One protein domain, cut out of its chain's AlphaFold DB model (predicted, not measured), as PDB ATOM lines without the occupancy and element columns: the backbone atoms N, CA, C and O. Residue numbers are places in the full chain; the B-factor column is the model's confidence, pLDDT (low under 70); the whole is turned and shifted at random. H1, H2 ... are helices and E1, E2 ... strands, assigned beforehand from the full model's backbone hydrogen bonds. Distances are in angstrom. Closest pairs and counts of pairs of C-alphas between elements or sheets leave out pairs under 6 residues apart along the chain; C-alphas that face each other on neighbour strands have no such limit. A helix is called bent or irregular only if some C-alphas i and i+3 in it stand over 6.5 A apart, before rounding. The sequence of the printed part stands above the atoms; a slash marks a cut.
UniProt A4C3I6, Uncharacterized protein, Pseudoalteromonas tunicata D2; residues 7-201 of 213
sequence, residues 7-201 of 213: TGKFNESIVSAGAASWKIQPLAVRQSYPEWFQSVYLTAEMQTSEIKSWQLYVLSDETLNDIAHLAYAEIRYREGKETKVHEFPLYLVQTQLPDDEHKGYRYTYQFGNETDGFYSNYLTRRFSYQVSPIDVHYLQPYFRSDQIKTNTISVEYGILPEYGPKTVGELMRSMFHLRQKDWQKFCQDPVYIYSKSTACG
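This is residues 7 to 201 of the 213 residues of an uncharacterized protein of Pseudoalteromonas tunicata D2 (UniProt A4C3I6). A single six-strand antiparallel sheet is curled like part of a barrel and bent back on itself, a folded sheet whose leaves E5 E2 and E4 E1 E6 face each other with the bent strand E3 as the hinge. Beyond one end of it H1 crosses H3, and H1 also meets H4, which lies along E2 and E3; H5 and H7 sit by the edge strand E6, with H6 farther out. The printed part has 195 residues with seven named helices and six named strands, in the order H1 H2 H3 E1 E2 E3 E4 H4 E5 E6 H5 H6 H7, and its class is mixed, helices and strands. The sheet's order is E5 E2 E3 E4 E1 E6, antiparallel throughout. The whole is compact, with a radius of gyration of the C-alphas of 17.0 A and spans of 48 by 37 by 35 A.

H1, residues 7 to 23, touches H3, residues 35 to 48, at a steep tilt of 58 degrees, opposite ways; their closest C-alphas, of Ala 19 and Glu 45, are 4.6 A apart. H2, residues 27 to 30, comes after H1 and before H3; H2 and H3 are close but not clearly touching, their closest C-alphas, of Arg 30 and Gln 38, being 6.9 A apart. E1, residues 55 to 60, E2, residues 71 to 79, E3, residues 82 to 96, and E4, residues 105 to 111, form a Greek key, in which E2 E3 E4 are a meander, each strand the antiparallel neighbour of the one before, and E1 is the antiparallel neighbour of E4. In the hairpin E2 and E3, N 75 and O 86 are 2.8 A apart. E3 bends by 67 degrees at residue 93; it pairs with E2 over residues 82 to 89 and with E4 over residues 90 to 96, where N 96 and O 106 of the hairpin E3 and E4 are 2.8 A apart. Between E4 and E1, N 107 and O 58 are 2.9 A apart. H4, residues 115 to 127, is on the sheet at a height of 10.7 A, over E2 and E3, and runs along the strands, at 20 degrees to E2 on the local plane. With its residues 123 to 127 alone it touches residues 7 to 12 of H1, closest at the C-alphas of Gly 8 and Phe 127, 4.5 A; the tilt of 73 degrees is only just about perpendicular. E5, residues 141 to 143, is the edge strand beside E2, with N 142 and O 72 2.7 A apart. E6, residues 153 to 158, is the other edge strand, beside E1, with N 57 and O 156 2.8 A apart. H5, residues 168 to 175, only grazes the sheet with residues 168 to 171, and touches H3, about perpendicular at 76 degrees, closest at the C-alphas of Ser 39 and Met 175, 4.9 A. H6, residues 180 to 188, is not on the sheet but is near H5. H7, residues 197 to 200, touches H5, closest at the C-alphas of Gly 169 and Ala 199, 3.6 A. In H1, H3, H4, H5 and H6 every O i to N i+4 pair is within hydrogen-bond range; H2 and H7 are too short for one.

H1 begins at C-alpha 7, (62.979, -7.135, -36.842), and is 24.2 A long. H3 measures 19.9 A and H4 18.3 A. E3, the longest strand, spans 38.6 A from C-alpha 82 at (48.247, -11.976, -19.243); E2 spans 25.9 A and E4 20.2 A. H7 ends at C-alpha 200, (24.905, -16.015, -33.372).

The C-alphas farthest apart, of Thr 7 and Asp 100, are 52.6 A from each other. The printed part has no cut. The long link is H4 to E5, residues 128 to 140. Mean pLDDT of the printed part is 87.5; residues 100 to 103 and 176 to 178 are under 70.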
ATOM      1  N   THR A   7      63.858  -6.060 -36.368       73.75
ATOM      2  CA  THR A   7      62.979  -7.135 -36.842       73.75
ATOM      3  C   THR A   7      61.496  -6.774 -36.763       73.75
ATOM      4  O   THR A   7      60.761  -7.066 -37.700       73.75
ATOM      5  N   GLY A   8      61.050  -6.101 -35.697       77.50
ATOM      6  CA  GLY A   8      59.656  -5.682 -35.542       77.50
ATOM      7  C   GLY A   8      59.242  -4.660 -36.592       77.50
ATOM      8  O   GLY A   8      58.277  -4.881 -37.314       77.50
ATOM      9  N   LYS A   9      60.038  -3.599 -36.761       81.50
ATOM     10  CA  LYS A   9      59.777  -2.571 -37.784       81.50
ATOM     11  C   LYS A   9      59.796  -3.129 -39.208       81.50
ATOM     12  O   LYS A   9      59.027  -2.688 -40.059       81.50
ATOM     13  N   PHE A  10      60.667  -4.102 -39.478       82.62
ATOM     14  CA  PHE A  10      60.709  -4.782 -40.771       82.62
ATOM     15  C   PHE A  10      59.436  -5.603 -41.028       82.62
ATOM     16  O   PHE A  10      58.833  -5.475 -42.091       82.62
ATOM     17  N   ASN A  11      58.986  -6.388 -40.044       85.69
ATOM     18  CA  ASN A  11      57.751  -7.171 -40.152       85.69
ATOM     19  C   ASN A  11      56.521  -6.278 -40.331       85.69
ATOM     20  O   ASN A  11      55.688  -6.557 -41.189       85.69
ATOM     21  N   GLU A  12      56.432  -5.197 -39.555       87.25
ATOM     22  CA  GLU A  12      55.397  -4.171 -39.705       87.25
ATOM     23  C   GLU A  12      55.373  -3.632 -41.134       87.25
ATOM     24  O   GLU A  12      54.332  -3.638 -41.779       87.25
ATOM     25  N   SER A  13      56.538  -3.266 -41.673       86.38
ATOM     26  CA  SER A  13      56.656  -2.740 -43.035       86.38
ATOM     27  C   SER A  13      56.188  -3.741 -44.096       86.38
ATOM     28  O   SER A  13      55.525  -3.340 -45.049       86.38
ATOM     29  N   ILE A  14      56.487  -5.037 -43.938       87.56
ATOM     30  CA  ILE A  14      56.014  -6.083 -44.861       87.56
ATOM     31  C   ILE A  14      54.492  -6.204 -44.816       87.56
ATOM     32  O   ILE A  14      53.850  -6.234 -45.866       87.56
ATOM     33  N   VAL A  15      53.911  -6.282 -43.616       88.31
ATOM     34  CA  VAL A  15      52.459  -6.436 -43.462       88.31
ATOM     35  C   VAL A  15      51.735  -5.190 -43.967       88.31
ATOM     36  O   VAL A  15      50.788  -5.321 -44.738       88.31
ATOM     37  N   SER A  16      52.236  -3.998 -43.642       89.25
ATOM     38  CA  SER A  16      51.712  -2.724 -44.144       89.25
ATOM     39  C   SER A  16      51.840  -2.599 -45.662       89.25
ATOM     40  O   SER A  16      50.908  -2.138 -46.312       89.25
ATOM     41  N   ALA A  17      52.946  -3.050 -46.264       87.88
ATOM     42  CA  ALA A  17      53.100  -3.056 -47.719       87.88
ATOM     43  C   ALA A  17      52.110  -4.018 -48.398       87.88
ATOM     44  O   ALA A  17      51.509  -3.667 -49.414       87.88
ATOM     45  N   GLY A  18      51.902  -5.208 -47.824       88.06
ATOM     46  CA  GLY A  18      50.904  -6.165 -48.303       88.06
ATOM     47  C   GLY A  18      49.477  -5.618 -48.204       88.06
ATOM     48  O   GLY A  18      48.732  -5.679 -49.181       88.06
ATOM     49  N   ALA A  19      49.125  -5.024 -47.062       90.69
ATOM     50  CA  ALA A  19      47.842  -4.361 -46.842       90.69
ATOM     51  C   ALA A  19      47.624  -3.186 -47.808       90.69
ATOM     52  O   ALA A  19      46.571  -3.086 -48.430       90.69
ATOM     53  N   ALA A  20      48.632  -2.333 -48.004       90.38
ATOM     54  CA  ALA A  20      48.556  -1.214 -48.939       90.38
ATOM     55  C   ALA A  20      48.382  -1.690 -50.389       90.38
ATOM     56  O   ALA A  20      47.538  -1.169 -51.118       90.38
ATOM     57  N   SER A  21      49.138  -2.711 -50.805       89.00
ATOM     58  CA  SER A  21      49.014  -3.302 -52.141       89.00
ATOM     59  C   SER A  21      47.628  -3.898 -52.384       89.00
ATOM     60  O   SER A  21      47.101  -3.783 -53.491       89.00
ATOM     61  N   TRP A  22      47.031  -4.507 -51.360       90.00
ATOM     62  CA  TRP A  22      45.654  -4.981 -51.410       90.00
ATOM     63  C   TRP A  22      44.664  -3.822 -51.531       90.00
ATOM     64  O   TRP A  22      43.891  -3.790 -52.484       90.00
ATOM     65  N   LYS A  23      44.743  -2.832 -50.636       90.38
ATOM     66  CA  LYS A  23      43.829  -1.681 -50.566       90.38
ATOM     67  C   LYS A  23      43.756  -0.858 -51.859       90.38
ATOM     68  O   LYS A  23      42.696  -0.341 -52.196       90.38
ATOM     69  N   ILE A  24      44.855  -0.758 -52.613       91.69
ATOM     70  CA  ILE A  24      44.894  -0.044 -53.906       91.69
ATOM     71  C   ILE A  24      44.006  -0.719 -54.972       91.69
ATOM     72  O   ILE A  24      43.587  -0.073 -55.934       91.69
ATOM     73  N   GLN A  25      43.699  -2.009 -54.829       92.69
ATOM     74  CA  GLN A  25      42.874  -2.727 -55.796       92.69
ATOM     75  C   GLN A  25      41.386  -2.358 -55.656       92.69
ATOM     76  O   GLN A  25      40.880  -2.213 -54.535       92.69
ATOM     77  N   PRO A  26      40.627  -2.289 -56.771       93.19
ATOM     78  CA  PRO A  26      39.186  -2.065 -56.718       93.19
ATOM     79  C   PRO A  26      38.478  -3.094 -55.828       93.19
ATOM     80  O   PRO A  26      38.811  -4.281 -55.857       93.19
ATOM     81  N   LEU A  27      37.462  -2.660 -55.075       91.62
ATOM     82  CA  LEU A  27      36.738  -3.527 -54.136       91.62
ATOM     83  C   LEU A  27      36.160  -4.779 -54.817       91.62
ATOM     84  O   LEU A  27      36.293  -5.878 -54.287       91.62
ATOM     85  N   ALA A  28      35.605  -4.634 -56.024       92.31
ATOM     86  CA  ALA A  28      35.075  -5.756 -56.801       92.31
ATOM     87  C   ALA A  28      36.143  -6.818 -57.128       92.31
ATOM     88  O   ALA A  28      35.857  -8.013 -57.112       92.31
ATOM     89  N   VAL A  29      37.388  -6.395 -57.380       92.94
ATOM     90  CA  VAL A  29      38.509  -7.313 -57.631       92.94
ATOM     91  C   VAL A  29      38.869  -8.036 -56.337       92.94
ATOM     92  O   VAL A  29      38.914  -9.264 -56.308       92.94
ATOM     93  N   ARG A  30      39.012  -7.294 -55.235       91.12
ATOM     94  CA  ARG A  30      39.278  -7.861 -53.905       91.12
ATOM     95  C   ARG A  30      38.244  -8.907 -53.480       91.12
ATOM     96  O   ARG A  30      38.614  -9.960 -52.973       91.12
ATOM     97  N   GLN A  31      36.967  -8.655 -53.750       89.25
ATOM     98  CA  GLN A  31      35.861  -9.564 -53.433       89.25
ATOM     99  C   GLN A  31      35.773 -10.796 -54.352       89.25
ATOM    100  O   GLN A  31      35.050 -11.735 -54.030       89.25
ATOM    101  N   SER A  32      36.502 -10.818 -55.473       92.62
ATOM    102  CA  SER A  32      36.511 -11.950 -56.413       92.62
ATOM    103  C   SER A  32      37.568 -13.019 -56.108       92.62
ATOM    104  O   SER A  32      37.503 -14.123 -56.649       92.62
ATOM    105  N   TYR A  33      38.541 -12.720 -55.239       91.44
ATOM    106  CA  TYR A  33      39.561 -13.687 -54.824       91.44
ATOM    107  C   TYR A  33      38.969 -14.839 -53.993       91.44
ATOM    108  O   TYR A  33      37.905 -14.688 -53.401       91.44
ATOM    109  N   PRO A  34      39.658 -15.984 -53.864       91.31
ATOM    110  CA  PRO A  34      39.258 -17.027 -52.922       91.31
ATOM    111  C   PRO A  34      39.162 -16.510 -51.474       91.31
ATOM    112  O   PRO A  34      39.994 -15.713 -51.044       91.31
ATOM    113  N   GLU A  35      38.200 -17.016 -50.700       87.69
ATOM    114  CA  GLU A  35      37.896 -16.558 -49.328       87.69
ATOM    115  C   GLU A  35      39.120 -16.537 -48.397       87.69
ATOM    116  O   GLU A  35      39.342 -15.570 -47.667       87.69
ATOM    117  N   TRP A  36      39.965 -17.570 -48.452       86.00
ATOM    118  CA  TRP A  36      41.179 -17.638 -47.633       86.00
ATOM    119  C   TRP A  36      42.170 -16.514 -47.971       86.00
ATOM    120  O   TRP A  36      42.841 -15.999 -47.079       86.00
ATOM    121  N   PHE A  37      42.247 -16.113 -49.243       88.56
ATOM    122  CA  PHE A  37      43.110 -15.026 -49.694       88.56
ATOM    123  C   PHE A  37      42.556 -13.693 -49.195       88.56
ATOM    124  O   PHE A  37      43.286 -12.919 -48.580       88.56
ATOM    125  N   GLN A  38      41.247 -13.468 -49.364       88.56
ATOM    126  CA  GLN A  38      40.570 -12.284 -48.830       88.56
ATOM    127  C   GLN A  38      40.799 -12.145 -47.322       88.56
ATOM    128  O   GLN A  38      41.186 -11.077 -46.861       88.56
ATOM    129  N   SER A  39      40.639 -13.238 -46.570       88.44
ATOM    130  CA  SER A  39      40.782 -13.253 -45.110       88.44
ATOM    131  C   SER A  39      42.178 -12.824 -44.655       88.44
ATOM    132  O   SER A  39      42.311 -12.048 -43.710       88.44
ATOM    133  N   VAL A  40      43.230 -13.298 -45.335       88.12
ATOM    134  CA  VAL A  40      44.623 -12.953 -45.004       88.12
ATOM    135  C   VAL A  40      44.873 -11.457 -45.184       88.12
ATOM    136  O   VAL A  40      45.375 -10.808 -44.264       88.12
ATOM    137  N   TYR A  41      44.501 -10.897 -46.336       89.81
ATOM    138  CA  TYR A  41      44.757  -9.485 -46.621       89.81
ATOM    139  C   TYR A  41      43.836  -8.546 -45.847       89.81
ATOM    140  O   TYR A  41      44.311  -7.534 -45.342       89.81
ATOM    141  N   LEU A  42      42.561  -8.901 -45.668       89.88
ATOM    142  CA  LEU A  42      41.627  -8.152 -44.826       89.88
ATOM    143  C   LEU A  42      42.121  -8.096 -43.374       89.88
ATOM    144  O   LEU A  42      42.092  -7.042 -42.746       89.88
ATOM    145  N   THR A  43      42.628  -9.217 -42.847       89.44
ATOM    146  CA  THR A  43      43.205  -9.268 -41.498       89.44
ATOM    147  C   THR A  43      44.454  -8.396 -41.395       89.44
ATOM    148  O   THR A  43      44.618  -7.682 -40.407       89.44
ATOM    149  N   ALA A  44      45.331  -8.429 -42.403       89.62
ATOM    150  CA  ALA A  44      46.512  -7.570 -42.452       89.62
ATOM    151  C   ALA A  44      46.132  -6.083 -42.512       89.62
ATOM    152  O   ALA A  44      46.685  -5.282 -41.760       89.62
ATOM    153  N   GLU A  45      45.166  -5.722 -43.358       91.25
ATOM    154  CA  GLU A  45      44.664  -4.356 -43.492       91.25
ATOM    155  C   GLU A  45      44.040  -3.863 -42.188       91.25
ATOM    156  O   GLU A  45      44.400  -2.795 -41.708       91.25
ATOM    157  N   MET A  46      43.188  -4.663 -41.543       89.44
ATOM    158  CA  MET A  46      42.628  -4.293 -40.244       89.44
ATOM    159  C   MET A  46      43.708  -4.133 -39.165       89.44
ATOM    160  O   MET A  46      43.648  -3.203 -38.370       89.44
ATOM    161  N   GLN A  47      44.702  -5.023 -39.112       87.12
ATOM    162  CA  GLN A  47      45.757  -4.953 -38.093       87.12
ATOM    163  C   GLN A  47      46.741  -3.799 -38.307       87.12
ATOM    164  O   GLN A  47      47.548  -3.537 -37.419       87.12
ATOM    165  N   THR A  48      46.698  -3.135 -39.461       88.06
ATOM    166  CA  THR A  48      47.591  -2.022 -39.817       88.06
ATOM    167  C   THR A  48      46.842  -0.715 -40.058       88.06
ATOM    168  O   THR A  48      47.479   0.319 -40.247       88.06
ATOM    169  N   SER A  49      45.505  -0.727 -40.028       89.88
ATOM    170  CA  SER A  49      44.702   0.471 -40.235       89.88
ATOM    171  C   SER A  49      44.792   1.417 -39.041       89.88
ATOM    172  O   SER A  49      45.008   1.016 -37.895       89.88
ATOM    173  N   GLU A  50      44.631   2.705 -39.328       90.38
ATOM    174  CA  GLU A  50      44.691   3.767 -38.331       90.38
ATOM    175  C   GLU A  50      43.488   3.683 -37.396       90.38
ATOM    176  O   GLU A  50      42.347   3.827 -37.835       90.38
ATOM    177  N   ILE A  51      43.731   3.508 -36.095       92.19
ATOM    178  CA  ILE A  51      42.661   3.304 -35.114       92.19
ATOM    179  C   ILE A  51      41.633   4.446 -35.073       92.19
ATOM    180  O   ILE A  51      40.452   4.201 -34.857       92.19
ATOM    181  N   LYS A  52      42.034   5.693 -35.354       92.00
ATOM    182  CA  LYS A  52      41.100   6.835 -35.411       92.00
ATOM    183  C   LYS A  52      40.115   6.769 -36.569       92.00
ATOM    184  O   LYS A  52      39.053   7.380 -36.511       92.00
ATOM    185  N   SER A  53      40.470   6.052 -37.633       91.69
ATOM    186  CA  SER A  53      39.557   5.837 -38.753       91.69
ATOM    187  C   SER A  53      38.464   4.825 -38.412       91.69
ATOM    188  O   SER A  53      37.455   4.769 -39.113       91.69
ATOM    189  N   TRP A  54      38.636   4.049 -37.334       94.38
ATOM    190  CA  TRP A  54      37.685   3.021 -36.949       94.38
ATOM    191  C   TRP A  54      36.410   3.660 -36.428       94.38
ATOM    192  O   TRP A  54      36.429   4.464 -35.496       94.38
ATOM    193  N   GLN A  55      35.296   3.252 -37.022       95.75
ATOM    194  CA  GLN A  55      33.972   3.631 -36.561       95.75
ATOM    195  C   GLN A  55      33.334   2.462 -35.821       95.75
ATOM    196  O   GLN A  55      33.302   1.338 -36.326       95.75
ATOM    197  N   LEU A  56      32.830   2.726 -34.620       95.38
ATOM    198  CA  LEU A  56      32.018   1.783 -33.858       95.38
ATOM    199  C   LEU A  56      30.585   2.289 -33.885       95.38
ATOM    200  O   LEU A  56      30.335   3.438 -33.520       95.38
ATOM    201  N   TYR A  57      29.654   1.453 -34.323       93.81
ATOM    202  CA  TYR A  57      28.247   1.816 -34.385       93.81
ATOM    203  C   TYR A  57      27.483   1.093 -33.289       93.81
ATOM    204  O   TYR A  57      27.589  -0.125 -33.157       93.81
ATOM    205  N   VAL A  58      26.699   1.848 -32.530       92.69
ATOM    206  CA  VAL A  58      25.722   1.308 -31.584       92.69
ATOM    207  C   VAL A  58      24.352   1.457 -32.216       92.69
ATOM    208  O   VAL A  58      23.941   2.575 -32.527       92.69
ATOM    209  N   LEU A  59      23.671   0.335 -32.411       91.44
ATOM    210  CA  LEU A  59      22.276   0.288 -32.831       91.44
ATOM    211  C   LEU A  59      21.418   0.064 -31.592       91.44
ATOM    212  O   LEU A  59      21.702  -0.861 -30.829       91.44
ATOM    213  N   SER A  60      20.399   0.892 -31.384       89.88
ATOM    214  CA  SER A  60      19.500   0.772 -30.236       89.88
ATOM    215  C   SER A  60      18.057   1.082 -30.609       89.88
ATOM    216  O   SER A  60      17.787   2.040 -31.330       89.88
ATOM    217  N   ASP A  61      17.124   0.296 -30.079       88.62
ATOM    218  CA  ASP A  61      15.686   0.548 -30.230       88.62
ATOM    219  C   ASP A  61      15.208   1.737 -29.372       88.62
ATOM    220  O   ASP A  61      14.157   2.325 -29.628       88.62
ATOM    221  N   GLU A  62      15.985   2.112 -28.351       87.50
ATOM    222  CA  GLU A  62      15.711   3.221 -27.439       87.50
ATOM    223  C   GLU A  62      16.785   4.311 -27.600       87.50
ATOM    224  O   GLU A  62      17.902   4.067 -28.060       87.50
ATOM    225  N   THR A  63      16.458   5.551 -27.237       88.31
ATOM    226  CA  THR A  63      17.434   6.642 -27.327       88.31
ATOM    227  C   THR A  63      18.440   6.614 -26.172       88.31
ATOM    228  O   THR A  63      18.075   6.409 -25.018       88.31
ATOM    229  N   LEU A  64      19.705   6.904 -26.479       87.50
ATOM    230  CA  LEU A  64      20.817   7.032 -25.533       87.50
ATOM    231  C   LEU A  64      21.106   8.492 -25.127       87.50
ATOM    232  O   LEU A  64      22.178   8.757 -24.592       87.50
ATOM    233  N   ASN A  65      20.210   9.444 -25.423       76.06
ATOM    234  CA  ASN A  65      20.451  10.903 -25.403       76.06
ATOM    235  C   ASN A  65      21.392  11.432 -24.299       76.06
ATOM    236  O   ASN A  65      22.344  12.146 -24.609       76.06
ATOM    237  N   ASP A  66      21.177  11.064 -23.035       82.00
ATOM    238  CA  ASP A  66      21.945  11.632 -21.917       82.00
ATOM    239  C   ASP A  66      23.255  10.889 -21.619       82.00
ATOM    240  O   ASP A  66      24.082  11.367 -20.850       82.00
ATOM    241  N   ILE A  67      23.475   9.732 -22.241       88.25
ATOM    242  CA  ILE A  67      24.613   8.846 -21.959       88.25
ATOM    243  C   ILE A  67      25.464   8.552 -23.191       88.25
ATOM    244  O   ILE A  67      26.580   8.060 -23.050       88.25
ATOM    245  N   ALA A  68      24.988   8.892 -24.392       89.44
ATOM    246  CA  ALA A  68      25.698   8.648 -25.644       89.44
ATOM    247  C   ALA A  68      27.119   9.240 -25.621       89.44
ATOM    248  O   ALA A  68      28.062   8.635 -26.107       89.44
ATOM    249  N   HIS A  69      27.310  10.394 -24.981       89.25
ATOM    250  CA  HIS A  69      28.612  11.057 -24.878       89.25
ATOM    251  C   HIS A  69      29.568  10.443 -23.833       89.25
ATOM    252  O   HIS A  69      30.712  10.877 -23.738       89.25
ATOM    253  N   LEU A  70      29.116   9.461 -23.047       90.12
ATOM    254  CA  LEU A  70      29.886   8.809 -21.976       90.12
ATOM    255  C   LEU A  70      30.485   7.461 -22.410       90.12
ATOM    256  O   LEU A  70      30.895   6.660 -21.568       90.12
ATOM    257  N   ALA A  71      30.504   7.192 -23.715       93.38
ATOM    258  CA  ALA A  71      31.009   5.946 -24.263       93.38
ATOM    259  C   ALA A  71      32.533   5.818 -24.094       93.38
ATOM    260  O   ALA A  71      33.291   6.768 -24.296       93.38
ATOM    261  N   TYR A  72      32.998   4.608 -23.810       94.75
ATOM    262  CA  TYR A  72      34.407   4.219 -23.880       94.75
ATOM    263  C   TYR A  72      34.550   2.879 -24.596       94.75
ATOM    264  O   TYR A  72      33.585   2.149 -24.761       94.75
ATOM    265  N   ALA A  73      35.746   2.527 -25.042       94.75
ATOM    266  CA  ALA A  73      36.049   1.207 -25.570       94.75
ATOM    267  C   ALA A  73      37.230   0.614 -24.819       94.75
ATOM    268  O   ALA A  73      38.209   1.294 -24.510       94.75
ATOM    269  N   GLU A  74      37.152  -0.688 -24.587       93.94
ATOM    270  CA  GLU A  74      38.282  -1.460 -24.109       93.94
ATOM    271  C   GLU A  74      39.016  -2.101 -25.283       93.94
ATOM    272  O   GLU A  74      38.448  -2.881 -26.051       93.94
ATOM    273  N   ILE A  75      40.310  -1.823 -25.382       93.25
ATOM    274  CA  ILE A  75      41.215  -2.528 -26.279       93.25
ATOM    275  C   ILE A  75      41.893  -3.641 -25.489       93.25
ATOM    276  O   ILE A  75      42.574  -3.394 -24.489       93.25
ATOM    277  N   ARG A  76      41.709  -4.876 -25.960       92.69
ATOM    278  CA  ARG A  76      42.194  -6.092 -25.308       92.69
ATOM    279  C   ARG A  76      43.186  -6.825 -26.199       92.69
ATOM    280  O   ARG A  76      42.944  -6.985 -27.393       92.69
ATOM    281  N   TYR A  77      44.298  -7.253 -25.613       93.12
ATOM    282  CA  TYR A  77      45.313  -8.085 -26.263       93.12
ATOM    283  C   TYR A  77      46.063  -8.910 -25.209       93.12
ATOM    284  O   TYR A  77      45.997  -8.621 -24.013       93.12
ATOM    285  N   ARG A  78      46.799  -9.943 -25.627       93.62
ATOM    286  CA  ARG A  78      47.608 -10.769 -24.720       93.62
ATOM    287  C   ARG A  78      49.080 -10.397 -24.773       93.62
ATOM    288  O   ARG A  78      49.653 -10.243 -25.849       93.62
ATOM    289  N   GLU A  79      49.697 -10.346 -23.602       93.12
ATOM    290  CA  GLU A  79      51.141 -10.261 -23.407       93.12
ATOM    291  C   GLU A  79      51.591 -11.470 -22.580       93.12
ATOM    292  O   GLU A  79      51.292 -11.592 -21.390       93.12
ATOM    293  N   GLY A  80      52.262 -12.424 -23.228       90.75
ATOM    294  CA  GLY A  80      52.548 -13.718 -22.610       90.75
ATOM    295  C   GLY A  80      51.259 -14.455 -22.221       90.75
ATOM    296  O   GLY A  80      50.489 -14.867 -23.089       90.75
ATOM    297  N   LYS A  81      51.035 -14.645 -20.914       90.81
ATOM    298  CA  LYS A  81      49.825 -15.288 -20.362       90.81
ATOM    299  C   LYS A  81      48.794 -14.294 -19.825       90.81
ATOM    300  O   LYS A  81      47.716 -14.717 -19.421       90.81
ATOM    301  N   GLU A  82      49.119 -13.006 -19.797       94.06
ATOM    302  CA  GLU A  82      48.247 -11.976 -19.243       94.06
ATOM    303  C   GLU A  82      47.427 -11.309 -20.344       94.06
ATOM    304  O   GLU A  82      47.950 -10.966 -21.405       94.06
ATOM    305  N   THR A  83      46.144 -11.085 -20.073       92.12
ATOM    306  CA  THR A  83      45.314 -10.195 -20.887       92.12
ATOM    307  C   THR A  83      45.533  -8.768 -20.405       92.12
ATOM    308  O   THR A  83      45.263  -8.457 -19.245       92.12
ATOM    309  N   LYS A  84      46.019  -7.897 -21.287       94.56
ATOM    310  CA  LYS A  84      46.080  -6.455 -21.056       94.56
ATOM    311  C   LYS A  84      44.799  -5.822 -21.588       94.56
ATOM    312  O   LYS A  84      44.341  -6.163 -22.679       94.56
ATOM    313  N   VAL A  85      44.236  -4.908 -20.805       92.94
ATOM    314  CA  VAL A  85      43.029  -4.152 -21.139       92.94
ATOM    315  C   VAL A  85      43.358  -2.678 -20.976       92.94
ATOM    316  O   VAL A  85      43.876  -2.276 -19.936       92.94
ATOM    317  N   HIS A  86      43.101  -1.893 -22.015       94.56
ATOM    318  CA  HIS A  86      43.252  -0.445 -21.987       94.56
ATOM    319  C   HIS A  86      41.930   0.198 -22.359       94.56
ATOM    320  O   HIS A  86      41.333  -0.156 -23.372       94.56
ATOM    321  N   GLU A  87      41.489   1.133 -21.533       94.38
ATOM    322  CA  GLU A  87      40.256   1.874 -21.743       94.38
ATOM    323  C   GLU A  87      40.555   3.201 -22.441       94.38
ATOM    324  O   GLU A  87      41.488   3.911 -22.058       94.38
ATOM    325  N   PHE A  88      39.750   3.533 -23.448       95.62
ATOM    326  CA  PHE A  88      39.797   4.815 -24.139       95.62
ATOM    327  C   PHE A  88      38.401   5.415 -24.233       95.62
ATOM    328  O   PHE A  88      37.463   4.679 -24.549       95.62
ATOM    329  N   PRO A  89      38.241   6.730 -24.021       95.06
ATOM    330  CA  PRO A  89      36.978   7.383 -24.321       95.06
ATOM    331  C   PRO A  89      36.689   7.292 -25.826       95.06
ATOM    332  O   PRO A  89      37.595   7.306 -26.668       95.06
ATOM    333  N   LEU A  90      35.407   7.195 -26.152       96.19
ATOM    334  CA  LEU A  90      34.896   7.260 -27.509       96.19
ATOM    335  C   LEU A  90      34.161   8.581 -27.704       96.19
ATOM    336  O   LEU A  90      33.391   9.016 -26.853       96.19
ATOM    337  N   TYR A  91      34.354   9.190 -28.867       96.19
ATOM    338  CA  TYR A  91      33.716  10.450 -29.220       96.19
ATOM    339  C   TYR A  91      32.547  10.178 -30.153       96.19
ATOM    340  O   TYR A  91      32.709   9.532 -31.190       96.19
ATOM    341  N   LEU A  92      31.366  10.670 -29.778       95.50
ATOM    342  CA  LEU A  92      30.178  10.616 -30.620       95.50
ATOM    343  C   LEU A  92      30.360  11.562 -31.812       95.50
ATOM    344  O   LEU A  92      30.496  12.771 -31.639       95.50
ATOM    345  N   VAL A  93      30.341  11.007 -33.020       95.12
ATOM    346  CA  VAL A  93      30.517  11.752 -34.278       95.12
ATOM    347  C   VAL A  93      29.176  12.047 -34.933       95.12
ATOM    348  O   VAL A  93      28.975  13.115 -35.507       95.12
ATOM    349  N   GLN A  94      28.247  11.094 -34.862       93.56
ATOM    350  CA  GLN A  94      26.958  11.198 -35.531       93.56
ATOM    351  C   GLN A  94      25.888  10.432 -34.761       93.56
ATOM    352  O   GLN A  94      26.143   9.351 -34.234       93.56
ATOM    353  N   THR A  95      24.677  10.983 -34.751       92.88
ATOM    354  CA  THR A  95      23.453  10.265 -34.383       92.88
ATOM    355  C   THR A  95      22.527  10.262 -35.592       92.88
ATOM    356  O   THR A  95      22.205  11.326 -36.120       92.88
ATOM    357  N   GLN A  96      22.121   9.079 -36.038       90.12
ATOM    358  CA  GLN A  96      21.072   8.891 -37.034       90.12
ATOM    359  C   GLN A  96      19.790   8.480 -36.307       90.12
ATOM    360  O   GLN A  96      19.792   7.567 -35.477       90.12
ATOM    361  N   LEU A  97      18.718   9.218 -36.588       85.56
ATOM    362  CA  LEU A  97      17.389   8.950 -36.053       85.56
ATOM    363  C   LEU A  97      16.750   7.772 -36.805       85.56
ATOM    364  O   LEU A  97      17.124   7.542 -37.956       85.56
ATOM    365  N   PRO A  98      15.788   7.066 -36.185       82.12
ATOM    366  CA  PRO A  98      15.051   6.005 -36.854       82.12
ATOM    367  C   PRO A  98      14.424   6.503 -38.161       82.12
ATOM    368  O   PRO A  98      13.852   7.597 -38.204       82.12
ATOM    369  N   ASP A  99      14.514   5.688 -39.202       72.56
ATOM    370  CA  ASP A  99      13.848   5.893 -40.487       72.56
ATOM    371  C   ASP A  99      13.172   4.586 -40.940       72.56
ATOM    372  O   ASP A  99      13.242   3.563 -40.254       72.56
ATOM    373  N   ASP A 100      12.467   4.613 -42.073       58.03
ATOM    374  CA  ASP A 100      11.729   3.442 -42.571       58.03
ATOM    375  C   ASP A 100      12.647   2.237 -42.885       58.03
ATOM    376  O   ASP A 100      12.175   1.097 -42.913       58.03
ATOM    377  N   GLU A 101      13.954   2.460 -43.084       60.88
ATOM    378  CA  GLU A 101      14.960   1.415 -43.317       60.88
ATOM    379  C   GLU A 101      15.635   0.947 -42.012       60.88
ATOM    380  O   GLU A 101      15.954  -0.236 -41.865       60.88
ATOM    381  N   HIS A 102      15.797   1.839 -41.032       61.12
ATOM    382  CA  HIS A 102      16.484   1.609 -39.765       61.12
ATOM    383  C   HIS A 102      15.488   1.749 -38.610       61.12
ATOM    384  O   HIS A 102      15.229   2.844 -38.112       61.12
ATOM    385  N   LYS A 103      14.956   0.617 -38.131       66.38
ATOM    386  CA  LYS A 103      13.954   0.545 -37.043       66.38
ATOM    387  C   LYS A 103      14.427   1.047 -35.662       66.38
ATOM    388  O   LYS A 103      13.717   0.849 -34.683       66.38
ATOM    389  N   GLY A 104      15.588   1.695 -35.569       84.88
ATOM    390  CA  GLY A 104      16.188   2.163 -34.324       84.88
ATOM    391  C   GLY A 104      17.196   3.292 -34.542       84.88
ATOM    392  O   GLY A 104      17.492   3.693 -35.666       84.88
ATOM    393  N   TYR A 105      17.717   3.818 -33.439       90.81
ATOM    394  CA  TYR A 105      18.757   4.837 -33.416       90.81
ATOM    395  C   TYR A 105      20.114   4.222 -33.746       90.81
ATOM    396  O   TYR A 105      20.453   3.137 -33.267       90.81
ATOM    397  N   ARG A 106      20.932   4.959 -34.500       92.62
ATOM    398  CA  ARG A 106      22.323   4.591 -34.770       92.62
ATOM    399  C   ARG A 106      23.270   5.685 -34.302       92.62
ATOM    400  O   ARG A 106      23.203   6.823 -34.760       92.62
ATOM    401  N   TYR A 107      24.197   5.313 -33.429       94.06
ATOM    402  CA  TYR A 107      25.221   6.200 -32.885       94.06
ATOM    403  C   TYR A 107      26.587   5.797 -33.430       94.06
ATOM    404  O   TYR A 107      27.001   4.651 -33.267       94.06
ATOM    405  N   THR A 108      27.286   6.733 -34.066       95.69
ATOM    406  CA  THR A 108      28.619   6.517 -34.639       95.69
ATOM    407  C   THR A 108      29.680   7.095 -33.718       95.69
ATOM    408  O   THR A 108      29.686   8.299 -33.457       95.69
ATOM    409  N   TYR A 109      30.609   6.248 -33.289       97.06
ATOM    410  CA  TYR A 109      31.711   6.596 -32.401       97.06
ATOM    411  C   TYR A 109      33.067   6.446 -33.080       97.06
ATOM    412  O   TYR A 109      33.253   5.553 -33.909       97.06
ATOM    413  N   GLN A 110      34.027   7.276 -32.674       96.81
ATOM    414  CA  GLN A 110      35.433   7.170 -33.065       96.81
ATOM    415  C   GLN A 110      36.363   7.312 -31.858       96.81
ATOM    416  O   GLN A 110      36.008   7.902 -30.835       96.81
ATOM    417  N   PHE A 111      37.574   6.780 -31.999       96.12
ATOM    418  CA  PHE A 111      38.659   7.012 -31.053       96.12
ATOM    419  C   PHE A 111      39.241   8.423 -31.206       96.12
ATOM    420  O   PHE A 111      39.347   8.944 -32.318       96.12
ATOM    421  N   GLY A 112      39.633   9.032 -30.085       93.75
ATOM    422  CA  GLY A 112      40.255  10.356 -30.066       93.75
ATOM    423  C   GLY A 112      41.751  10.358 -30.385       93.75
ATOM    424  O   GLY A 112      42.371   9.337 -30.678       93.75
ATOM    425  N   ASN A 113      42.371  11.537 -30.316       93.00
ATOM    426  CA  ASN A 113      43.797  11.705 -30.613       93.00
ATOM    427  C   ASN A 113      44.724  11.005 -29.606       93.00
ATOM    428  O   ASN A 113      45.836  10.610 -29.949       93.00
ATOM    429  N   GLU A 114      44.257  10.828 -28.377       91.00
ATOM    430  CA  GLU A 114      44.944  10.167 -27.273       91.00
ATOM    431  C   GLU A 114      45.288   8.697 -27.551       91.00
ATOM    432  O   GLU A 114      46.192   8.150 -26.916       91.00
ATOM    433  N   THR A 115      44.623   8.052 -28.512       93.00
ATOM    434  CA  THR A 115      44.846   6.631 -28.802       93.00
ATOM    435  C   THR A 115      46.092   6.363 -29.641       93.00
ATOM    436  O   THR A 115      46.571   5.230 -29.662       93.00
ATOM    437  N   ASP A 116      46.658   7.373 -30.308       90.00
ATOM    438  CA  ASP A 116      47.776   7.187 -31.248       90.00
ATOM    439  C   ASP A 116      49.032   6.638 -30.596       90.00
ATOM    440  O   ASP A 116      49.634   5.686 -31.095       90.00
ATOM    441  N   GLY A 117      49.432   7.234 -29.471       91.00
ATOM    442  CA  GLY A 117      50.646   6.828 -28.769       91.00
ATOM    443  C   GLY A 117      50.547   5.381 -28.288       91.00
ATOM    444  O   GLY A 117      51.494   4.606 -28.426       91.00
ATOM    445  N   PHE A 118      49.369   4.998 -27.790       93.62
ATOM    446  CA  PHE A 118      49.085   3.618 -27.426       93.62
ATOM    447  C   PHE A 118      49.150   2.694 -28.644       93.62
ATOM    448  O   PHE A 118      49.852   1.684 -28.600       93.62
ATOM    449  N   TYR A 119      48.448   3.038 -29.724       92.69
ATOM    450  CA  TYR A 119      48.301   2.160 -30.879       92.69
ATOM    451  C   TYR A 119      49.625   1.966 -31.626       92.69
ATOM    452  O   TYR A 119      49.996   0.836 -31.935       92.69
ATOM    453  N   SER A 120      50.404   3.035 -31.811       90.56
ATOM    454  CA  SER A 120      51.749   2.970 -32.399       90.56
ATOM    455  C   SER A 120      52.698   2.081 -31.581       90.56
ATOM    456  O   SER A 120      53.413   1.233 -32.130       90.56
ATOM    457  N   ASN A 121      52.664   2.203 -30.249       92.25
ATOM    458  CA  ASN A 121      53.435   1.331 -29.365       92.25
ATOM    459  C   ASN A 121      52.949  -0.127 -29.436       92.25
ATOM    460  O   ASN A 121      53.761  -1.052 -29.491       92.25
ATOM    461  N   TYR A 122      51.633  -0.343 -29.465       93.19
ATOM    462  CA  TYR A 122      51.045  -1.667 -29.625       93.19
ATOM    463  C   TYR A 122      51.503  -2.334 -30.934       93.19
ATOM    464  O   TYR A 122      51.984  -3.465 -30.874       93.19
ATOM    465  N   LEU A 123      51.446  -1.642 -32.079       91.81
ATOM    466  CA  LEU A 123      51.897  -2.180 -33.371       91.81
ATOM    467  C   LEU A 123      53.376  -2.570 -33.326       91.81
ATOM    468  O   LEU A 123      53.722  -3.705 -33.661       91.81
ATOM    469  N   THR A 124      54.229  -1.689 -32.797       91.00
ATOM    470  CA  THR A 124      55.662  -1.974 -32.628       91.00
ATOM    471  C   THR A 124      55.872  -3.281 -31.856       91.00
ATOM    472  O   THR A 124      56.577  -4.185 -32.308       91.00
ATOM    473  N   ARG A 125      55.213  -3.428 -30.700       92.31
ATOM    474  CA  ARG A 125      55.328  -4.622 -29.847       92.31
ATOM    475  C   ARG A 125      54.735  -5.863 -30.513       92.31
ATOM    476  O   ARG A 125      55.295  -6.955 -30.391       92.31
ATOM    477  N   ARG A 126      53.627  -5.711 -31.242       92.12
ATOM    478  CA  ARG A 126      52.937  -6.788 -31.961       92.12
ATOM    479  C   ARG A 126      53.823  -7.382 -33.046       92.12
ATOM    480  O   ARG A 126      53.930  -8.610 -33.135       92.12
ATOM    481  N   PHE A 127      54.471  -6.540 -33.844       91.38
ATOM    482  CA  PHE A 127      55.355  -6.978 -34.923       91.38
ATOM    483  C   PHE A 127      56.720  -7.468 -34.428       91.38
ATOM    484  O   PHE A 127      57.369  -8.272 -35.102       91.38
ATOM    485  N   SER A 128      57.114  -7.085 -33.210       91.00
ATOM    486  CA  SER A 128      58.203  -7.711 -32.449       91.00
ATOM    487  C   SER A 128      57.804  -9.020 -31.743       91.00
ATOM    488  O   SER A 128      58.608  -9.551 -30.979       91.00
ATOM    489  N   TYR A 129      56.593  -9.548 -31.974       89.94
ATOM    490  CA  TYR A 129      56.051 -10.770 -31.349       89.94
ATOM    491  C   TYR A 129      55.963 -10.733 -29.815       89.94
ATOM    492  O   TYR A 129      55.925 -11.776 -29.166       89.94
ATOM    493  N   GLN A 130      55.916  -9.541 -29.221       90.31
ATOM    494  CA  GLN A 130      55.797  -9.375 -27.769       90.31
ATOM    495  C   GLN A 130      54.341  -9.459 -27.297       90.31
ATOM    496  O   GLN A 130      54.082  -9.814 -26.149       90.31
ATOM    497  N   VAL A 131      53.392  -9.144 -28.182       93.62
ATOM    498  CA  VAL A 131      51.954  -9.160 -27.896       93.62
ATOM    499  C   VAL A 131      51.167  -9.827 -29.025       93.62
ATOM    500  O   VAL A 131      51.620  -9.860 -30.172       93.62
ATOM    501  N   SER A 132      49.992 -10.371 -28.705       91.50
ATOM    502  CA  SER A 132      49.043 -10.905 -29.690       91.50
ATOM    503  C   SER A 132      48.299  -9.786 -30.428       91.50
ATOM    504  O   SER A 132      48.331  -8.639 -29.980       91.50
ATOM    505  N   PRO A 133      47.594 -10.095 -31.535       89.69
ATOM    506  CA  PRO A 133      46.615  -9.178 -32.104       89.69
ATOM    507  C   PRO A 133      45.586  -8.698 -31.071       89.69
ATOM    508  O   PRO A 133      45.293  -9.426 -30.117       89.69
ATOM    509  N   ILE A 134      45.026  -7.509 -31.304       90.75
ATOM    510  CA  ILE A 134      43.834  -7.009 -30.614       90.75
ATOM    511  C   ILE A 134      42.662  -7.943 -30.903       90.75
ATOM    512  O   ILE A 134      42.429  -8.343 -32.048       90.75
ATOM    513  N   ASP A 135      41.889  -8.240 -29.865       87.75
ATOM    514  CA  ASP A 135      40.654  -9.008 -29.972       87.75
ATOM    515  C   ASP A 135      39.510  -8.117 -30.492       87.75
ATOM    516  O   ASP A 135      38.598  -7.732 -29.762       87.75
ATOM    517  N   VAL A 136      39.556  -7.770 -31.781       87.12
ATOM    518  CA  VAL A 136      38.627  -6.815 -32.428       87.12
ATOM    519  C   VAL A 136      37.149  -7.215 -32.355       87.12
ATOM    520  O   VAL A 136      36.284  -6.358 -32.448       87.12
ATOM    521  N   HIS A 137      36.836  -8.494 -32.140       81.19
ATOM    522  CA  HIS A 137      35.459  -8.969 -31.958       81.19
ATOM    523  C   HIS A 137      34.888  -8.675 -30.559       81.19
ATOM    524  O   HIS A 137      33.684  -8.802 -30.361       81.19
ATOM    525  N   TYR A 138      35.722  -8.285 -29.586       85.44
ATOM    526  CA  TYR A 138      35.277  -7.769 -28.284       85.44
ATOM    527  C   TYR A 138      35.294  -6.248 -28.206       85.44
ATOM    528  O   TYR A 138      34.862  -5.694 -27.190       85.44
ATOM    529  N   LEU A 139      35.774  -5.582 -29.257       90.62
ATOM    530  CA  LEU A 139      35.730  -4.138 -29.335       90.62
ATOM    531  C   LEU A 139      34.266  -3.711 -29.386       90.62
ATOM    532  O   LEU A 139      33.556  -4.026 -30.329       90.62
ATOM    533  N   GLN A 140      33.791  -3.033 -28.358       90.75
ATOM    534  CA  GLN A 140      32.435  -2.507 -28.309       90.75
ATOM    535  C   GLN A 140      32.455  -1.220 -27.486       90.75
ATOM    536  O   GLN A 140      33.287  -1.107 -26.580       90.75
ATOM    537  N   PRO A 141      31.594  -0.244 -27.800       91.88
ATOM    538  CA  PRO A 141      31.368   0.890 -26.916       91.88
ATOM    539  C   PRO A 141      30.833   0.398 -25.573       91.88
ATOM    540  O   PRO A 141      30.050  -0.528 -25.530       91.88
ATOM    541  N   TYR A 142      31.206   0.986 -24.461       88.06
ATOM    542  CA  TYR A 142      30.709   0.661 -23.135       88.06
ATOM    543  C   TYR A 142      30.235   1.956 -22.502       88.06
ATOM    544  O   TYR A 142      30.846   3.006 -22.698       88.06
ATOM    545  N   PHE A 143      29.157   1.876 -21.736       88.50
ATOM    546  CA  PHE A 143      28.612   3.007 -21.003       88.50
ATOM    547  C   PHE A 143      28.523   2.598 -19.536       88.50
ATOM    548  O   PHE A 143      27.934   1.567 -19.214       88.50
ATOM    549  N   ARG A 144      29.108   3.389 -18.635       78.75
ATOM    550  CA  ARG A 144      28.994   3.185 -17.180       78.75
ATOM    551  C   ARG A 144      27.634   3.698 -16.704       78.75
ATOM    552  O   ARG A 144      27.553   4.753 -16.084       78.75
ATOM    553  N   SER A 145      26.566   3.005 -17.089       74.06
ATOM    554  CA  SER A 145      25.195   3.344 -16.713       74.06
ATOM    555  C   SER A 145      24.315   2.100 -16.658       74.06
ATOM    556  O   SER A 145      24.211   1.366 -17.642       74.06
ATOM    557  N   ASP A 146      23.605   1.931 -15.544       72.88
ATOM    558  CA  ASP A 146      22.604   0.873 -15.351       72.88
ATOM    559  C   ASP A 146      21.322   1.109 -16.172       72.88
ATOM    560  O   ASP A 146      20.406   0.291 -16.178       72.88
ATOM    561  N   GLN A 147      21.229   2.247 -16.866       72.25
ATOM    562  CA  GLN A 147      20.059   2.619 -17.663       72.25
ATOM    563  C   GLN A 147      20.021   1.919 -19.026       72.25
ATOM    564  O   GLN A 147      19.000   1.966 -19.710       72.25
ATOM    565  N   ILE A 148      21.118   1.276 -19.435       74.50
ATOM    566  CA  ILE A 148      21.209   0.616 -20.733       74.50
ATOM    567  C   ILE A 148      20.739  -0.830 -20.642       74.50
ATOM    568  O   ILE A 148      21.400  -1.686 -20.057       74.50
ATOM    569  N   LYS A 149      19.647  -1.128 -21.346       78.06
ATOM    570  CA  LYS A 149      19.235  -2.503 -21.626       78.06
ATOM    571  C   LYS A 149      20.144  -3.091 -22.706       78.06
ATOM    572  O   LYS A 149      20.003  -2.807 -23.890       78.06
ATOM    573  N   THR A 150      21.108  -3.914 -22.311       76.81
ATOM    574  CA  THR A 150      22.121  -4.442 -23.242       76.81
ATOM    575  C   THR A 150      21.549  -5.386 -24.306       76.81
ATOM    576  O   THR A 150      22.148  -5.554 -25.369       76.81
ATOM    577  N   ASN A 151      20.376  -5.975 -24.055       75.50
ATOM    578  CA  ASN A 151      19.669  -6.866 -24.975       75.50
ATOM    579  C   ASN A 151      18.971  -6.143 -26.145       75.50
ATOM    580  O   ASN A 151      18.684  -6.796 -27.147       75.50
ATOM    581  N   THR A 152      18.747  -4.828 -26.053       77.69
ATOM    582  CA  THR A 152      18.208  -3.989 -27.143       77.69
ATOM    583  C   THR A 152      19.303  -3.250 -27.911       77.69
ATOM    584  O   THR A 152      19.014  -2.503 -28.845       77.69
ATOM    585  N   ILE A 153      20.567  -3.449 -27.525       86.94
ATOM    586  CA  ILE A 153      21.725  -2.874 -28.200       86.94
ATOM    587  C   ILE A 153      22.430  -3.934 -29.032       86.94
ATOM    588  O   ILE A 153      22.697  -5.037 -28.560       86.94
ATOM    589  N   SER A 154      22.806  -3.571 -30.255       88.94
ATOM    590  CA  SER A 154      23.745  -4.339 -31.072       88.94
ATOM    591  C   SER A 154      24.857  -3.443 -31.624       88.94
ATOM    592  O   SER A 154      24.773  -2.215 -31.559       88.94
ATOM    593  N   VAL A 155      25.935  -4.065 -32.111       90.81
ATOM    594  CA  VAL A 155      27.138  -3.358 -32.570       90.81
ATOM    595  C   VAL A 155      27.459  -3.713 -34.013       90.81
ATOM    596  O   VAL A 155      27.433  -4.885 -34.407       90.81
ATOM    597  N   GLU A 156      27.838  -2.687 -34.765       92.94
ATOM    598  CA  GLU A 156      28.487  -2.818 -36.064       92.94
ATOM    599  C   GLU A 156      29.823  -2.069 -36.082       92.94
ATOM    600  O   GLU A 156      30.106  -1.203 -35.250       92.94
ATOM    601  N   TYR A 157      30.632  -2.367 -37.092       93.00
ATOM    602  CA  TYR A 157      31.996  -1.889 -37.238       93.00
ATOM    603  C   TYR A 157      32.246  -1.307 -38.619       93.00
ATOM    604  O   TYR A 157      32.035  -1.969 -39.630       93.00
ATOM    605  N   GLY A 158      32.793  -0.101 -38.653       93.31
ATOM    606  CA  GLY A 158      33.369   0.552 -39.826       93.31
ATOM    607  C   GLY A 158      34.882   0.656 -39.675       93.31
ATOM    608  O   GLY A 158      35.446   1.738 -39.783       93.31
ATOM    609  N   ILE A 159      35.544  -0.457 -39.339       91.88
ATOM    610  CA  ILE A 159      37.000  -0.503 -39.097       91.88
ATOM    611  C   ILE A 159      37.796  -0.393 -40.412       91.88
ATOM    612  O   ILE A 159      38.930   0.082 -40.427       91.88
ATOM    613  N   LEU A 160      37.183  -0.797 -41.528       90.56
ATOM    614  CA  LEU A 160      37.678  -0.595 -42.889       90.56
ATOM    615  C   LEU A 160      36.572   0.130 -43.678       90.56
ATOM    616  O   LEU A 160      35.726  -0.544 -44.266       90.56
ATOM    617  N   PRO A 161      36.515   1.478 -43.656       84.94
ATOM    618  CA  PRO A 161      35.336   2.252 -44.076       84.94
ATOM    619  C   PRO A 161      34.797   1.926 -45.478       84.94
ATOM    620  O   PRO A 161      33.591   1.908 -45.701       84.94
ATOM    621  N   GLU A 162      35.682   1.602 -46.417       88.75
ATOM    622  CA  GLU A 162      35.348   1.204 -47.792       88.75
ATOM    623  C   GLU A 162      34.564  -0.114 -47.910       88.75
ATOM    624  O   GLU A 162      33.910  -0.350 -48.921       88.75
ATOM    625  N   TYR A 163      34.604  -0.963 -46.881       88.25
ATOM    626  CA  TYR A 163      33.813  -2.191 -46.800       88.25
ATOM    627  C   TYR A 163      32.435  -1.982 -46.162       88.25
ATOM    628  O   TYR A 163      31.680  -2.953 -46.029       88.25
ATOM    629  N   GLY A 164      32.136  -0.746 -45.761       89.56
ATOM    630  CA  GLY A 164      30.930  -0.382 -45.044       89.56
ATOM    631  C   GLY A 164      30.857  -0.962 -43.626       89.56
ATOM    632  O   GLY A 164      31.781  -1.638 -43.160       89.56
ATOM    633  N   PRO A 165      29.746  -0.682 -42.932       91.44
ATOM    634  CA  PRO A 165      29.450  -1.253 -41.628       91.44
ATOM    635  C   PRO A 165      29.341  -2.776 -41.713       91.44
ATOM    636  O   PRO A 165      28.742  -3.313 -42.644       91.44
ATOM    637  N   LYS A 166      29.929  -3.471 -40.741       91.38
ATOM    638  CA  LYS A 166      29.828  -4.923 -40.576       91.38
ATOM    639  C   LYS A 166      29.378  -5.257 -39.173       91.38
ATOM    640  O   LYS A 166      29.972  -4.783 -38.208       91.38
ATOM    641  N   THR A 167      28.408  -6.140 -39.046       90.06
ATOM    642  CA  THR A 167      28.081  -6.768 -37.765       90.06
ATOM    643  C   THR A 167      29.275  -7.563 -37.226       90.06
ATOM    644  O   THR A 167      30.184  -7.954 -37.968       90.06
ATOM    645  N   VAL A 168      29.266  -7.884 -35.930       86.81
ATOM    646  CA  VAL A 168      30.292  -8.748 -35.317       86.81
ATOM    647  C   VAL A 168      30.411 -10.092 -36.032       86.81
ATOM    648  O   VAL A 168      31.518 -10.578 -36.257       86.81
ATOM    649  N   GLY A 169      29.282 -10.681 -36.431       86.38
ATOM    650  CA  GLY A 169      29.258 -11.963 -37.129       86.38
ATOM    651  C   GLY A 169      29.948 -11.909 -38.483       86.38
ATOM    652  O   GLY A 169      30.763 -12.776 -38.800       86.38
ATOM    653  N   GLU A 170      29.642 -10.884 -39.275       88.12
ATOM    654  CA  GLU A 170      30.286 -10.656 -40.569       88.12
ATOM    655  C   GLU A 170      31.777 -10.387 -40.403       88.12
ATOM    656  O   GLU A 170      32.589 -10.960 -41.130       88.12
ATOM    657  N   LEU A 171      32.151  -9.573 -39.413       88.31
ATOM    658  CA  LEU A 171      33.541  -9.278 -39.110       88.31
ATOM    659  C   LEU A 171      34.320 -10.554 -38.757       88.31
ATOM    660  O   LEU A 171      35.389 -10.816 -39.312       88.31
ATOM    661  N   MET A 172      33.758 -11.371 -37.866       83.62
ATOM    662  CA  MET A 172      34.370 -12.620 -37.433       83.62
ATOM    663  C   MET A 172      34.560 -13.591 -38.592       83.62
ATOM    664  O   MET A 172      35.662 -14.103 -38.758       83.62
ATOM    665  N   ARG A 173      33.525 -13.793 -39.417       81.31
ATOM    666  CA  ARG A 173      33.592 -14.670 -40.596       81.31
ATOM    667  C   ARG A 173      34.619 -14.189 -41.621       81.31
ATOM    668  O   ARG A 173      35.271 -15.014 -42.243       81.31
ATOM    669  N   SER A 174      34.783 -12.873 -41.766       82.81
ATOM    670  CA  SER A 174      35.662 -12.294 -42.788       82.81
ATOM    671  C   SER A 174      37.153 -12.321 -42.419       82.81
ATOM    672  O   SER A 174      37.995 -12.289 -43.309       82.81
ATOM    673  N   MET A 175      37.503 -12.333 -41.128       78.75
ATOM    674  CA  MET A 175      38.906 -12.243 -40.679       78.75
ATOM    675  C   MET A 175      39.426 -13.498 -40.010       78.75
ATOM    676  O   MET A 175      40.599 -13.852 -40.120       78.75
ATOM    677  N   PHE A 176      38.563 -14.155 -39.253       69.75
ATOM    678  CA  PHE A 176      38.949 -15.276 -38.437       69.75
ATOM    679  C   PHE A 176      38.260 -16.481 -39.044       69.75
ATOM    680  O   PHE A 176      37.052 -16.649 -38.910       69.75
ATOM    681  N   HIS A 177      39.025 -17.337 -39.716       67.00
ATOM    682  CA  HIS A 177      38.541 -18.657 -40.100       67.00
ATOM    683  C   HIS A 177      38.316 -19.484 -38.820       67.00
ATOM    684  O   HIS A 177      39.147 -20.298 -38.406       67.00
ATOM    685  N   LEU A 178      37.235 -19.168 -38.105       68.06
ATOM    686  CA  LEU A 178      36.932 -19.697 -36.791       68.06
ATOM    687  C   LEU A 178      36.396 -21.099 -36.959       68.06
ATOM    688  O   LEU A 178      35.416 -21.353 -37.656       68.06
ATOM    689  N   ARG A 179      37.023 -22.023 -36.245       75.38
ATOM    690  CA  ARG A 179      36.485 -23.369 -36.109       75.38
ATOM    691  C   ARG A 179      35.149 -23.285 -35.373       75.38
ATOM    692  O   ARG A 179      35.002 -22.492 -34.445       75.38
ATOM    693  N   GLN A 180      34.220 -24.181 -35.704       78.75
ATOM    694  CA  GLN A 180      32.886 -24.241 -35.086       78.75
ATOM    695  C   GLN A 180      32.919 -24.211 -33.545       78.75
ATOM    696  O   GLN A 180      32.068 -23.599 -32.906       78.75
ATOM    697  N   LYS A 181      33.931 -24.838 -32.935       80.94
ATOM    698  CA  LYS A 181      34.139 -24.830 -31.481       80.94
ATOM    699  C   LYS A 181      34.436 -23.433 -30.927       80.94
ATOM    700  O   LYS A 181      33.954 -23.090 -29.853       80.94
ATOM    701  N   ASP A 182      35.253 -22.652 -31.623       79.56
ATOM    702  CA  ASP A 182      35.625 -21.303 -31.192       79.56
ATOM    703  C   ASP A 182      34.467 -20.323 -31.435       79.56
ATOM    704  O   ASP A 182      34.215 -19.451 -30.608       79.56
ATOM    705  N   TRP A 183      33.675 -20.563 -32.484       82.44
ATOM    706  CA  TRP A 183      32.407 -19.873 -32.716       82.44
ATOM    707  C   TRP A 183      31.391 -20.093 -31.584       82.44
ATOM    708  O   TRP A 183      30.848 -19.136 -31.036       82.44
ATOM    709  N   GLN A 184      31.174 -21.347 -31.171       83.56
ATOM    710  CA  GLN A 184      30.282 -21.667 -30.048       83.56
ATOM    711  C   GLN A 184      30.736 -21.010 -28.741       83.56
ATOM    712  O   GLN A 184      29.907 -20.466 -28.014       83.56
ATOM    713  N   LYS A 185      32.048 -21.017 -28.466       83.94
ATOM    714  CA  LYS A 185      32.611 -20.321 -27.302       83.94
ATOM    715  C   LYS A 185      32.313 -18.829 -27.343       83.94
ATOM    716  O   LYS A 185      31.855 -18.303 -26.341       83.94
ATOM    717  N   PHE A 186      32.528 -18.169 -28.483       84.56
ATOM    718  CA  PHE A 186      32.201 -16.751 -28.628       84.56
ATOM    719  C   PHE A 186      30.718 -16.485 -28.351       84.56
ATOM    720  O   PHE A 186      30.396 -15.583 -27.578       84.56
ATOM    721  N   CYS A 187      29.809 -17.286 -28.916       84.56
ATOM    722  CA  CYS A 187      28.372 -17.103 -28.697       84.56
ATOM    723  C   CYS A 187      27.981 -17.223 -27.217       84.56
ATOM    724  O   CYS A 187      27.073 -16.528 -26.771       84.56
ATOM    725  N   GLN A 188      28.702 -18.039 -26.449       84.12
ATOM    726  CA  GLN A 188      28.486 -18.242 -25.014       84.12
ATOM    727  C   GLN A 188      29.311 -17.303 -24.121       84.12
ATOM    728  O   GLN A 188      29.148 -17.333 -22.906       84.12
ATOM    729  N   ASP A 189      30.206 -16.488 -24.687       83.81
ATOM    730  CA  ASP A 189      31.161 -15.711 -23.898       83.81
ATOM    731  C   ASP A 189      30.491 -14.521 -23.180       83.81
ATOM    732  O   ASP A 189      30.031 -13.596 -23.856       83.81
ATOM    733  N   PRO A 190      30.471 -14.472 -21.838       78.62
ATOM    734  CA  PRO A 190      29.864 -13.364 -21.099       78.62
ATOM    735  C   PRO A 190      30.650 -12.047 -21.202       78.62
ATOM    736  O   PRO A 190      30.188 -11.016 -20.725       78.62
ATOM    737  N   VAL A 191      31.856 -12.056 -21.778       82.44
ATOM    738  CA  VAL A 191      32.674 -10.851 -21.964       82.44
ATOM    739  C   VAL A 191      32.017  -9.841 -22.895       82.44
ATOM    740  O   VAL A 191      32.182  -8.640 -22.700       82.44
ATOM    741  N   TYR A 192      31.330 -10.318 -23.927       84.31
ATOM    742  CA  TYR A 192      30.668  -9.453 -24.890       84.31
ATOM    743  C   TYR A 192      29.250  -9.183 -24.397       84.31
ATOM    744  O   TYR A 192      28.456 -10.120 -24.289       84.31
ATOM    745  N   ILE A 193      28.966  -7.924 -24.073       84.00
ATOM    746  CA  ILE A 193      27.833  -7.562 -23.218       84.00
ATOM    747  C   ILE A 193      26.555  -7.235 -23.989       84.00
ATOM    748  O   ILE A 193      25.474  -7.349 -23.421       84.00
ATOM    749  N   TYR A 194      26.658  -6.858 -25.264       86.31
ATOM    750  CA  TYR A 194      25.497  -6.513 -26.086       86.31
ATOM    751  C   TYR A 194      24.921  -7.694 -26.850       86.31
ATOM    752  O   TYR A 194      25.515  -8.775 -26.919       86.31
ATOM    753  N   SER A 195      23.771  -7.464 -27.482       84.06
ATOM    754  CA  SER A 195      23.136  -8.448 -28.337       84.06
ATOM    755  C   SER A 195      24.089  -8.955 -29.415       84.06
ATOM    756  O   SER A 195      24.597  -8.215 -30.261       84.06
ATOM    757  N   LYS A 196      24.314 -10.270 -29.375       82.62
ATOM    758  CA  LYS A 196      25.060 -11.028 -30.383       82.62
ATOM    759  C   LYS A 196      24.144 -11.600 -31.450       82.62
ATOM    760  O   LYS A 196      24.588 -12.474 -32.192       82.62
ATOM    761  N   SER A 197      22.878 -11.185 -31.515       80.25
ATOM    762  CA  SER A 197      21.913 -11.802 -32.425       80.25
ATOM    763  C   SER A 197      22.362 -11.728 -33.885       80.25
ATOM    764  O   SER A 197      22.240 -12.696 -34.633       80.25
ATOM    765  N   THR A 198      23.024 -10.630 -34.245       73.44
ATOM    766  CA  THR A 198      23.653 -10.418 -35.555       73.44
ATOM    767  C   THR A 198      24.766 -11.423 -35.871       73.44
ATOM    768  O   THR A 198      24.987 -11.771 -37.030       73.44
ATOM    769  N   ALA A 199      25.463 -11.934 -34.855       80.88
ATOM    770  CA  ALA A 199      26.482 -12.960 -35.018       80.88
ATOM    771  C   ALA A 199      25.891 -14.368 -34.928       80.88
ATOM    772  O   ALA A 199      26.036 -15.168 -35.848       80.88
ATOM    773  N   CYS A 200      25.215 -14.667 -33.827       83.88
ATOM    774  CA  CYS A 200      24.905 -16.015 -33.372       83.88
ATOM    775  C   CYS A 200      23.444 -16.442 -33.621       83.88
ATOM    776  O   CYS A 200      23.093 -17.567 -33.268       83.88
ATOM    777  N   GLY A 201      22.612 -15.590 -34.235       76.12
ATOM    778  CA  GLY A 201      21.168 -15.816 -34.383       76.12
ATOM    779  C   GLY A 201      20.415 -15.564 -33.075       76.12
ATOM    780  O   GLY A 201      20.903 -14.834 -32.221       76.12
TER     781      GLY A 201